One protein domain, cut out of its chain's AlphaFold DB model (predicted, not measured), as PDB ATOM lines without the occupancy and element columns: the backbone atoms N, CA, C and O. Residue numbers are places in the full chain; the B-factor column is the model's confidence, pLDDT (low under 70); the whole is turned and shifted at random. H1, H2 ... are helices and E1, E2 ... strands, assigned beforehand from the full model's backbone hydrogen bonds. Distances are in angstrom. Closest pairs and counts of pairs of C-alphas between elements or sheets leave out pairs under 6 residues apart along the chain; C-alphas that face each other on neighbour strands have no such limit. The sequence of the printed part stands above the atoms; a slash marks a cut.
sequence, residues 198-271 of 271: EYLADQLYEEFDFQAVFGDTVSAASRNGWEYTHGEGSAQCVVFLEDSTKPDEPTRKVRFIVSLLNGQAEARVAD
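This is residues 198 to 271 of the 271 residues of an uncharacterized protein of Burkholderia cenocepacia (UniProt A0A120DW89). A long, strongly twisted antiparallel sheet is built round two long strands side by side, E3 and E4, with E5 along the other side of E4 and with E1 and the short E2 one after the other along the other side of E3. The helix H1 packs slantwise over E4, and the short helix H2 sits beside the strands near the start of E1. The printed part has 74 residues, with two named helices and then five named strands along the chain, H1 H2 E1 E2 E3 E4 E5; the five strands form one branched antiparallel sheet, and the class of the domain is mixed, helices and strands. The whole is compact, with a radius of gyration of the C-alphas of 12.9 A, and its spans of 40 by 20 by 19 A only just make it a rod.

H1, residues 198 to 207, begins at C-alpha 198 (-27.682, 20.663, 25.363) and measures 14.4 A. H2, residues 210 to 214, measures 6.0 A. E1 is residues 218 to 223, 14.4 A, and E2 is residues 227 to 229, 6.8 A. E3, residues 234 to 243, runs 27.9 A and ends at C-alpha 243 (-51.148, 6.624, 19.533). E4, residues 252 to 261, runs 27.7 A. E5, residues 264 to 270, runs 19.3 A and ends at C-alpha 270 (-35.681, 9.611, 11.791).

E2, E3, E4 and E5 form a meander, each strand the antiparallel neighbour of the one before, and each step is a hairpin. E3 and E4 stand at 150 degrees, with N 239 and O 254 2.8 A apart, within hydrogen-bond range. E4 and E5 stand at 157 degrees, with N 257 and O 268 at 2.8 A. On the side of E3 away from E4, the pairing is staggered: E2 is beside residues 234 to 236, with N 227 and O 236 at 2.8 A, and E1 is beside residues 238 to 243, antiparallel, with N 221 and O 240 at 2.8 A. E1 and E2 are apart. H1 is on the sheet at a height of 7.7 A, over E4, and stands at 57 degrees to E4 on the local plane, slantwise but only just; the closest C-alphas of the two are those of Ala 201 and Val 258, 5.8 A. H2 is on the sheet, over none of its strands; its closest C-alpha pair with E1 is Gln 211 and Val 218, 5.6 A. In H1 and H2 every O i to N i+4 pair is within hydrogen-bond range.

The two C-alphas farthest apart, those of Asp 248 and Asn 262, are 42.5 A apart. The printed part has no cut and ends at residue 271, the chain's last. No link is long; E3 to E4, with 8 residues, is short, and the others are tight. The mean pLDDT of the printed part is 91.3, and residues 230 to 231 are under 70.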
ATOM      1  N   GLU A 198     -26.844  21.297  24.339       80.62
ATOM      2  CA  GLU A 198     -27.682  20.663  25.363       80.62
ATOM      3  C   GLU A 198     -28.970  21.455  25.601       80.62
ATOM      4  O   GLU A 198     -30.064  20.905  25.484       80.62
ATOM      5  N   TYR A 199     -28.832  22.761  25.841       82.62
ATOM      6  CA  TYR A 199     -29.953  23.673  26.054       82.62
ATOM      7  C   TYR A 199     -30.839  23.773  24.809       82.62
ATOM      8  O   TYR A 199     -32.061  23.670  24.892       82.62
ATOM      9  N   LEU A 200     -30.220  23.905  23.633       85.62
ATOM     10  CA  LEU A 200     -30.941  23.976  22.362       85.62
ATOM     11  C   LEU A 200     -31.684  22.688  22.035       85.62
ATOM     12  O   LEU A 200     -32.762  22.736  21.448       85.62
ATOM     13  N   ALA A 201     -31.107  21.539  22.383       91.00
ATOM     14  CA  ALA A 201     -31.722  20.255  22.128       91.00
ATOM     15  C   ALA A 201     -32.972  20.063  22.991       91.00
ATOM     16  O   ALA A 201     -34.001  19.637  22.467       91.00
ATOM     17  N   ASP A 202     -32.906  20.433  24.273       92.19
ATOM     18  CA  ASP A 202     -34.071  20.429  25.161       92.19
ATOM     19  C   ASP A 202     -35.153  21.403  24.679       92.19
ATOM     20  O   ASP A 202     -36.300  20.993  24.513       92.19
ATOM     21  N   GLN A 203     -34.788  22.647  24.355       91.12
ATOM     22  CA  GLN A 203     -35.740  23.641  23.852       91.12
ATOM     23  C   GLN A 203     -36.423  23.176  22.560       91.12
ATOM     24  O   GLN A 203     -37.649  23.192  22.456       91.12
ATOM     25  N   LEU A 204     -35.646  22.721  21.572       95.19
ATOM     26  CA  LEU A 204     -36.201  22.249  20.306       95.19
ATOM     27  C   LEU A 204     -37.061  21.002  20.479       95.19
ATOM     28  O   LEU A 204     -37.996  20.824  19.709       95.19
ATOM     29  N   TYR A 205     -36.756  20.138  21.449       96.19
ATOM     30  CA  TYR A 205     -37.602  18.993  21.767       96.19
ATOM     31  C   TYR A 205     -38.954  19.432  22.345       96.19
ATOM     32  O   TYR A 205     -39.983  18.908  21.925       96.19
ATOM     33  N   GLU A 206     -38.963  20.395  23.270       95.00
ATOM     34  CA  GLU A 206     -40.190  20.935  23.874       95.00
ATOM     35  C   GLU A 206     -41.064  21.694  22.867       95.00
ATOM     36  O   GLU A 206     -42.292  21.634  22.938       95.00
ATOM     37  N   GLU A 207     -40.442  22.380  21.908       95.69
ATOM     38  CA  GLU A 207     -41.131  23.118  20.846       95.69
ATOM     39  C   GLU A 207     -41.556  22.230  19.661       95.69
ATOM     40  O   GLU A 207     -42.301  22.682  18.786       95.69
ATOM     41  N   PHE A 208     -41.098  20.973  19.594       96.75
ATOM     42  CA  PHE A 208     -41.360  20.117  18.440       96.75
ATOM     43  C   PHE A 208     -42.798  19.595  18.411       96.75
ATOM     44  O   PHE A 208     -43.238  18.833  19.274       96.75
ATOM     45  N   ASP A 209     -43.515  19.920  17.338       96.56
ATOM     46  CA  ASP A 209     -44.873  19.437  17.109       96.56
ATOM     47  C   ASP A 209     -44.872  18.018  16.512       96.56
ATOM     48  O   ASP A 209     -44.895  17.807  15.294       96.56
ATOM     49  N   PHE A 210     -44.845  17.009  17.386       95.00
ATOM     50  CA  PHE A 210     -44.936  15.603  16.979       95.00
ATOM     51  C   PHE A 210     -46.269  15.264  16.290       95.00
ATOM     52  O   PHE A 210     -46.286  14.375  15.433       95.00
ATOM     53  N   GLN A 211     -47.363  15.967  16.608       95.44
ATOM     54  CA  GLN A 211     -48.672  15.744  15.986       95.44
ATOM     55  C   GLN A 211     -48.668  16.196  14.526       95.44
ATOM     56  O   GLN A 211     -49.148  15.471  13.658       95.44
ATOM     57  N   ALA A 212     -48.030  17.328  14.221       95.69
ATOM     58  CA  ALA A 212     -47.878  17.789  12.843       95.69
ATOM     59  C   ALA A 212     -47.096  16.800  11.956       95.69
ATOM     60  O   ALA A 212     -47.335  16.733  10.749       95.69
ATOM     61  N   VAL A 213     -46.170  16.022  12.534       95.69
ATOM     62  CA  VAL A 213     -45.326  15.075  11.785       95.69
ATOM     63  C   VAL A 213     -45.933  13.674  11.699       95.69
ATOM     64  O   VAL A 213     -45.852  13.034  10.649       95.69
ATOM     65  N   PHE A 214     -46.535  13.181  12.785       95.06
ATOM     66  CA  PHE A 214     -47.013  11.797  12.888       95.06
ATOM     67  C   PHE A 214     -48.544  11.655  12.907       95.06
ATOM     68  O   PHE A 214     -49.040  10.531  12.826       95.06
ATOM     69  N   GLY A 215     -49.280  12.767  12.942       95.69
ATOM     70  CA  GLY A 215     -50.741  12.838  12.976       95.69
ATOM     71  C   GLY A 215     -51.296  13.234  14.348       95.69
ATOM     72  O   GLY A 215     -50.689  12.964  15.382       95.69
ATOM     73  N   ASP A 216     -52.497  13.821  14.350       96.62
ATOM     74  CA  ASP A 216     -53.161  14.412  15.528       96.62
ATOM     75  C   ASP A 216     -53.372  13.441  16.705       96.62
ATOM     76  O   ASP A 216     -53.599  13.861  17.839       96.62
ATOM     77  N   THR A 217     -53.330  12.132  16.450       95.19
ATOM     78  CA  THR A 217     -53.550  11.101  17.471       95.19
ATOM     79  C   THR A 217     -52.268  10.658  18.167       95.19
ATOM     80  O   THR A 217     -52.362   9.915  19.149       95.19
ATOM     81  N   VAL A 218     -51.098  11.101  17.690       95.44
ATOM     82  CA  VAL A 218     -49.776  10.681  18.166       95.44
ATOM     83  C   VAL A 218     -49.167  11.732  19.092       95.44
ATOM     84  O   VAL A 218     -49.196  12.921  18.802       95.44
ATOM     85  N   SER A 219     -48.570  11.303  20.204       94.81
ATOM     86  CA  SER A 219     -47.842  12.192  21.122       94.81
ATOM     87  C   SER A 219     -46.559  11.544  21.645       94.81
ATOM     88  O   SER A 219     -46.424  10.319  21.624       94.81
ATOM     89  N   ALA A 220     -45.600  12.357  22.090       95.25
ATOM     90  CA  ALA A 220     -44.391  11.868  22.745       95.25
ATOM     91  C   ALA A 220     -44.696  11.512  24.207       95.25
ATOM     92  O   ALA A 220     -45.008  12.385  25.013       95.25
ATOM     93  N   ALA A 221     -44.598  10.229  24.549       94.25
ATOM     94  CA  ALA A 221     -44.870   9.733  25.896       94.25
ATOM     95  C   ALA A 221     -43.643   9.823  26.809       94.25
ATOM     96  O   ALA A 221     -43.742  10.114  27.998       94.25
ATOM     97  N   SER A 222     -42.464   9.550  26.249       95.06
ATOM     98  CA  SER A 222     -41.189   9.659  26.956       95.06
ATOM     99  C   SER A 222     -40.021   9.754  25.977       95.06
ATOM    100  O   SER A 222     -40.174   9.559  24.766       95.06
ATOM    101  N   ARG A 223     -38.829  10.020  26.512       96.62
ATOM    102  CA  ARG A 223     -37.565   9.939  25.782       96.62
ATOM    103  C   ARG A 223     -36.455   9.380  26.662       96.62
ATOM    104  O   ARG A 223     -36.520   9.461  27.886       96.62
ATOM    105  N   ASN A 224     -35.423   8.853  26.019       94.62
ATOM    106  CA  ASN A 224     -34.150   8.574  26.676       94.62
ATOM    107  C   ASN A 224     -33.333   9.865  26.876       94.62
ATOM    108  O   ASN A 224     -33.685  10.931  26.365       94.62
ATOM    109  N   GLY A 225     -32.217   9.746  27.601       91.69
ATOM    110  CA  GLY A 225     -31.207  10.801  27.672       91.69
ATOM    111  C   GLY A 225     -30.598  11.118  26.301       91.69
ATOM    112  O   GLY A 225     -30.686  10.317  25.367       91.69
ATOM    113  N   TRP A 226     -29.995  12.300  26.195       94.12
ATOM    114  CA  TRP A 226     -29.288  12.732  24.994       94.12
ATOM    115  C   TRP A 226     -27.976  11.971  24.794       94.12
ATOM    116  O   TRP A 226     -27.227  11.720  25.737       94.12
ATOM    117  N   GLU A 227     -27.685  11.663  23.539       91.25
ATOM    118  CA  GLU A 227     -26.395  11.193  23.051       91.25
ATOM    119  C   GLU A 227     -25.771  12.312  22.210       91.25
ATOM    120  O   GLU A 227     -26.344  12.729  21.199       91.25
ATOM    121  N   TYR A 228     -24.603  12.802  22.626       85.25
ATOM    122  CA  TYR A 228     -23.917  13.917  21.975       85.25
ATOM    123  C   TYR A 228     -22.783  13.419  21.082       85.25
ATOM    124  O   TYR A 228     -21.916  12.658  21.515       85.25
ATOM    125  N   THR A 229     -22.755  13.898  19.838       82.00
ATOM    126  CA  THR A 229     -21.634  13.678  18.920       82.00
ATOM    127  C   THR A 229     -20.827  14.967  18.826       82.00
ATOM    128  O   THR A 229     -21.069  15.818  17.969       82.00
ATOM    129  N   HIS A 230     -19.847  15.101  19.722       61.38
ATOM    130  CA  HIS A 230     -19.049  16.320  19.921       61.38
ATOM    131  C   HIS A 230     -18.210  16.772  18.699       61.38
ATOM    132  O   HIS A 230     -17.625  17.844  18.737       61.38
ATOM    133  N   GLY A 231     -18.176  16.012  17.596       61.31
ATOM    134  CA  GLY A 231     -17.515  16.410  16.340       61.31
ATOM    135  C   GLY A 231     -18.451  16.865  15.213       61.31
ATOM    136  O   GLY A 231     -17.988  17.466  14.248       61.31
ATOM    137  N   GLU A 232     -19.751  16.581  15.305       70.25
ATOM    138  CA  GLU A 232     -20.730  16.897  14.247       70.25
ATOM    139  C   GLU A 232     -21.701  18.009  14.655       70.25
ATOM    140  O   GLU A 232     -22.577  18.392  13.881       70.25
ATOM    141  N   GLY A 233     -21.568  18.508  15.884       82.81
ATOM    142  CA  GLY A 233     -22.495  19.473  16.451       82.81
ATOM    143  C   GLY A 233     -23.924  18.943  16.529       82.81
ATOM    144  O   GLY A 233     -24.871  19.683  16.267       82.81
ATOM    145  N   SER A 234     -24.078  17.654  16.841       90.19
ATOM    146  CA  SER A 234     -25.370  16.978  16.873       90.19
ATOM    147  C   SER A 234     -25.643  16.297  18.213       90.19
ATOM    148  O   SER A 234     -24.744  15.775  18.878       90.19
ATOM    149  N   ALA A 235     -26.907  16.339  18.621       92.75
ATOM    150  CA  ALA A 235     -27.448  15.639  19.774       92.75
ATOM    151  C   ALA A 235     -28.621  14.789  19.296       92.75
ATOM    152  O   ALA A 235     -29.420  15.234  18.472       92.75
ATOM    153  N   GLN A 236     -28.744  13.565  19.794       96.38
ATOM    154  CA  GLN A 236     -29.876  12.707  19.461       96.38
ATOM    155  C   GLN A 236     -30.448  12.026  20.699       96.38
ATOM    156  O   GLN A 236     -29.729  11.746  21.650       96.38
ATOM    157  N   CYS A 237     -31.742  11.729  20.691       96.56
ATOM    158  CA  CYS A 237     -32.360  10.860  21.685       96.56
ATOM    159  C   CYS A 237     -33.417   9.963  21.034       96.56
ATOM    160  O   CYS A 237     -33.915  10.233  19.938       96.56
ATOM    161  N   VAL A 238     -33.755   8.862  21.705       97.25
ATOM    162  CA  VAL A 238     -34.885   8.014  21.308       97.25
ATOM    163  C   VAL A 238     -36.144   8.536  21.979       97.25
ATOM    164  O   VAL A 238     -36.174   8.663  23.202       97.25
ATOM    165  N   VAL A 239     -37.179   8.786  21.183       97.00
ATOM    166  CA  VAL A 239     -38.503   9.227  21.626       97.00
ATOM    167  C   VAL A 239     -39.490   8.083  21.440       97.00
ATOM    168  O   VAL A 239     -39.512   7.425  20.396       97.00
ATOM    169  N   PHE A 240     -40.299   7.843  22.465       97.06
ATOM    170  CA  PHE A 240     -41.355   6.842  22.466       97.06
ATOM    171  C   PHE A 240     -42.679   7.545  22.190       97.06
ATOM    172  O   PHE A 240     -43.117   8.389  22.972       97.06
ATOM    173  N   LEU A 241     -43.284   7.220  21.054       97.00
ATOM    174  CA  LEU A 241     -44.542   7.783  20.594       97.00
ATOM    175  C   LEU A 241     -45.701   6.855  20.962       97.00
ATOM    176  O   LEU A 241     -45.629   5.643  20.731       97.00
ATOM    177  N   GLU A 242     -46.775   7.439  21.480       96.88
ATOM    178  CA  GLU A 242     -48.043   6.771  21.781       96.88
ATOM    179  C   GLU A 242     -49.135   7.258  20.829       96.88
ATOM    180  O   GLU A 242     -49.233   8.454  20.553       96.88
ATOM    181  N   ASP A 243     -49.961   6.330  20.338       96.75
ATOM    182  CA  ASP A 243     -51.148   6.624  19.533       96.75
ATOM    183  C   ASP A 243     -52.399   6.447  20.397       96.75
ATOM    184  O   ASP A 243     -52.745   5.341  20.818       96.75
ATOM    185  N   SER A 244     -53.105   7.549  20.637       95.75
ATOM    186  CA  SER A 244     -54.328   7.580  21.445       95.75
ATOM    187  C   SER A 244     -55.458   6.700  20.897       95.75
ATOM    188  O   SER A 244     -56.349   6.307  21.652       95.75
ATOM    189  N   THR A 245     -55.433   6.348  19.608       96.12
ATOM    190  CA  THR A 245     -56.415   5.426  19.013       96.12
ATOM    191  C   THR A 245     -56.096   3.957  19.275       96.12
ATOM    192  O   THR A 245     -56.951   3.095  19.050       96.12
ATOM    193  N   LYS A 246     -54.888   3.663  19.768       95.00
ATOM    194  CA  LYS A 246     -54.374   2.309  19.980       95.00
ATOM    195  C   LYS A 246     -53.566   2.190  21.283       95.00
ATOM    196  O   LYS A 246     -52.382   1.857  21.245       95.00
ATOM    197  N   PRO A 247     -54.199   2.402  22.448       91.31
ATOM    198  CA  PRO A 247     -53.502   2.463  23.737       91.31
ATOM    199  C   PRO A 247     -52.817   1.150  24.152       91.31
ATOM    200  O   PRO A 247     -51.923   1.170  24.991       91.31
ATOM    201  N   ASP A 248     -53.224   0.015  23.573       94.06
ATOM    202  CA  ASP A 248     -52.662  -1.304  23.885       94.06
ATOM    203  C   ASP A 248     -51.487  -1.703  22.964       94.06
ATOM    204  O   ASP A 248     -50.853  -2.739  23.187       94.06
ATOM    205  N   GLU A 249     -51.195  -0.930  21.907       91.62
ATOM    206  CA  GLU A 249     -50.050  -1.206  21.030       91.62
ATOM    207  C   GLU A 249     -48.735  -0.701  21.663       91.62
ATOM    208  O   GLU A 249     -48.715   0.340  22.320       91.62
ATOM    209  N   PRO A 250     -47.604  -1.409  21.469       87.00
ATOM    210  CA  PRO A 250     -46.311  -0.932  21.946       87.00
ATOM    211  C   PRO A 250     -45.960   0.431  21.346       87.00
ATOM    212  O   PRO A 250     -46.122   0.645  20.144       87.00
ATOM    213  N   THR A 251     -45.384   1.315  22.162       92.06
ATOM    214  CA  THR A 251     -44.925   2.638  21.723       92.06
ATOM    215  C   THR A 251     -43.974   2.534  20.530       92.06
ATOM    216  O   THR A 251     -42.989   1.780  20.578       92.06
ATOM    217  N   ARG A 252     -44.212   3.332  19.486       94.56
ATOM    218  CA  ARG A 252     -43.286   3.452  18.353       94.56
ATOM    219  C   ARG A 252     -42.043   4.206  18.810       94.56
ATOM    220  O   ARG A 252     -42.151   5.221  19.486       94.56
ATOM    221  N   LYS A 253     -40.859   3.736  18.425       96.94
ATOM    222  CA  LYS A 253     -39.597   4.427  18.711       96.94
ATOM    223  C   LYS A 253     -39.166   5.219  17.489       96.94
ATOM    224  O   LYS A 253     -39.169   4.666  16.395       96.94
ATOM    225  N   VAL A 254     -38.778   6.469  17.693       96.75
ATOM    226  CA  VAL A 254     -38.147   7.313  16.670       96.75
ATOM    227  C   VAL A 254     -36.895   7.956  17.251       96.75
ATOM    228  O   VAL A 254     -36.786   8.138  18.464       96.75
ATOM    229  N   ARG A 255     -35.933   8.302  16.400       97.38
ATOM    230  CA  ARG A 255     -34.785   9.126  16.781       97.38
ATOM    231  C   ARG A 255     -35.101  10.586  16.523       97.38
ATOM    232  O   ARG A 255     -35.381  10.967  15.391       97.38
ATOM    233  N   PHE A 256     -35.021  11.391  17.569       97.38
ATOM    234  CA  PHE A 256     -35.058  12.840  17.482       97.38
ATOM    235  C   PHE A 256     -33.626  13.355  17.435       97.38
ATOM    236  O   PHE A 256     -32.831  13.033  18.316       97.38
ATOM    237  N   ILE A 257     -33.287  14.091  16.384       96.62
ATOM    238  CA  ILE A 257     -31.929  14.543  16.095       96.62
ATOM    239  C   ILE A 257     -31.952  16.061  16.013       96.62
ATOM    240  O   ILE A 257     -32.681  16.629  15.202       96.62
ATOM    241  N   VAL A 258     -31.107  16.693  16.813       95.12
ATOM    242  CA  VAL A 258     -30.819  18.121  16.782       95.12
ATOM    243  C   VAL A 258     -29.424  18.297  16.208       95.12
ATOM    244  O   VAL A 258     -28.495  17.583  16.582       95.12
ATOM    245  N   SER A 259     -29.260  19.189  15.240       92.31
ATOM    246  CA  SER A 259     -27.970  19.448  14.593       92.31
ATOM    247  C   SER A 259     -27.742  20.942  14.452       92.31
ATOM    248  O   SER A 259     -28.665  21.681  14.113       92.31
ATOM    249  N   LEU A 260     -26.509  21.387  14.680       83.94
ATOM    250  CA  LEU A 260     -26.088  22.745  14.372       83.94
ATOM    251  C   LEU A 260     -25.587  22.818  12.935       83.94
ATOM    252  O   LEU A 260     -24.491  22.367  12.609       83.94
ATOM    253  N   LEU A 261     -26.377  23.440  12.070       80.88
ATOM    254  CA  LEU A 261     -26.015  23.688  10.682       80.88
ATOM    255  C   LEU A 261     -25.802  25.187  10.491       80.88
ATOM    256  O   LEU A 261     -26.701  26.000  10.685       80.88
ATOM    257  N   ASN A 262     -24.574  25.579  10.143       76.88
ATOM    258  CA  ASN A 262     -24.181  26.986   9.968       76.88
ATOM    259  C   ASN A 262     -24.477  27.875  11.198       76.88
ATOM    260  O   ASN A 262     -24.742  29.077  11.054       76.88
ATOM    261  N   GLY A 263     -24.431  27.283  12.395       71.31
ATOM    262  CA  GLY A 263     -24.729  27.932  13.673       71.31
ATOM    263  C   GLY A 263     -26.221  28.167  13.940       71.31
ATOM    264  O   GLY A 263     -26.556  28.962  14.814       71.31
ATOM    265  N   GLN A 264     -27.117  27.514  13.197       80.19
ATOM    266  CA  GLN A 264     -28.539  27.417  13.524       80.19
ATOM    267  C   GLN A 264     -28.855  25.989  13.959       80.19
ATOM    268  O   GLN A 264     -28.368  25.039  13.350       80.19
ATOM    269  N   ALA A 265     -29.638  25.849  15.025       87.12
ATOM    270  CA  ALA A 265     -30.093  24.550  15.488       87.12
ATOM    271  C   ALA A 265     -31.323  24.120  14.691       87.12
ATOM    272  O   ALA A 265     -32.288  24.874  14.572       87.12
ATOM    273  N   GLU A 266     -31.278  22.911  14.147       92.88
ATOM    274  CA  GLU A 266     -32.381  22.298  13.419       92.88
ATOM    275  C   GLU A 266     -32.732  20.958  14.061       92.88
ATOM    276  O   GLU A 266     -31.847  20.155  14.363       92.88
ATOM    277  N   ALA A 267     -34.028  20.712  14.249       96.06
ATOM    278  CA  ALA A 267     -34.554  19.447  14.742       96.06
ATOM    279  C   ALA A 267     -35.183  18.636  13.608       96.06
ATOM    280  O   ALA A 267     -35.885  19.167  12.745       96.06
ATOM    281  N   ARG A 268     -34.970  17.322  13.632       95.94
ATOM    282  CA  ARG A 268     -35.617  16.371  12.727       95.94
ATOM    283  C   ARG A 268     -35.858  15.035  13.412       95.94
ATOM    284  O   ARG A 268     -35.188  14.686  14.379       95.94
ATOM    285  N   VAL A 269     -36.763  14.252  12.840       95.94
ATOM    286  CA  VAL A 269     -37.029  12.874  13.257       95.94
ATOM    287  C   VAL A 269     -36.595  11.880  12.185       95.94
ATOM    288  O   VAL A 269     -36.727  12.140  10.989       95.94
ATOM    289  N   ALA A 270     -36.062  10.745  12.623       94.12
ATOM    290  CA  ALA A 270     -35.681   9.611  11.791       94.12
ATOM    291  C   ALA A 270     -36.206   8.308  12.411       94.12
ATOM    292  O   ALA A 270     -36.298   8.198  13.634       94.12
ATOM    293  N   ASP A 271     -36.531   7.329  11.567       86.12
ATOM    294  CA  ASP A 271     -36.928   5.985  12.006       86.12
ATOM    295  C   ASP A 271     -35.733   5.113  12.465       86.12
ATOM    296  O   ASP A 271     -34.555   5.356  12.079       86.12
TER     297      ASP A 271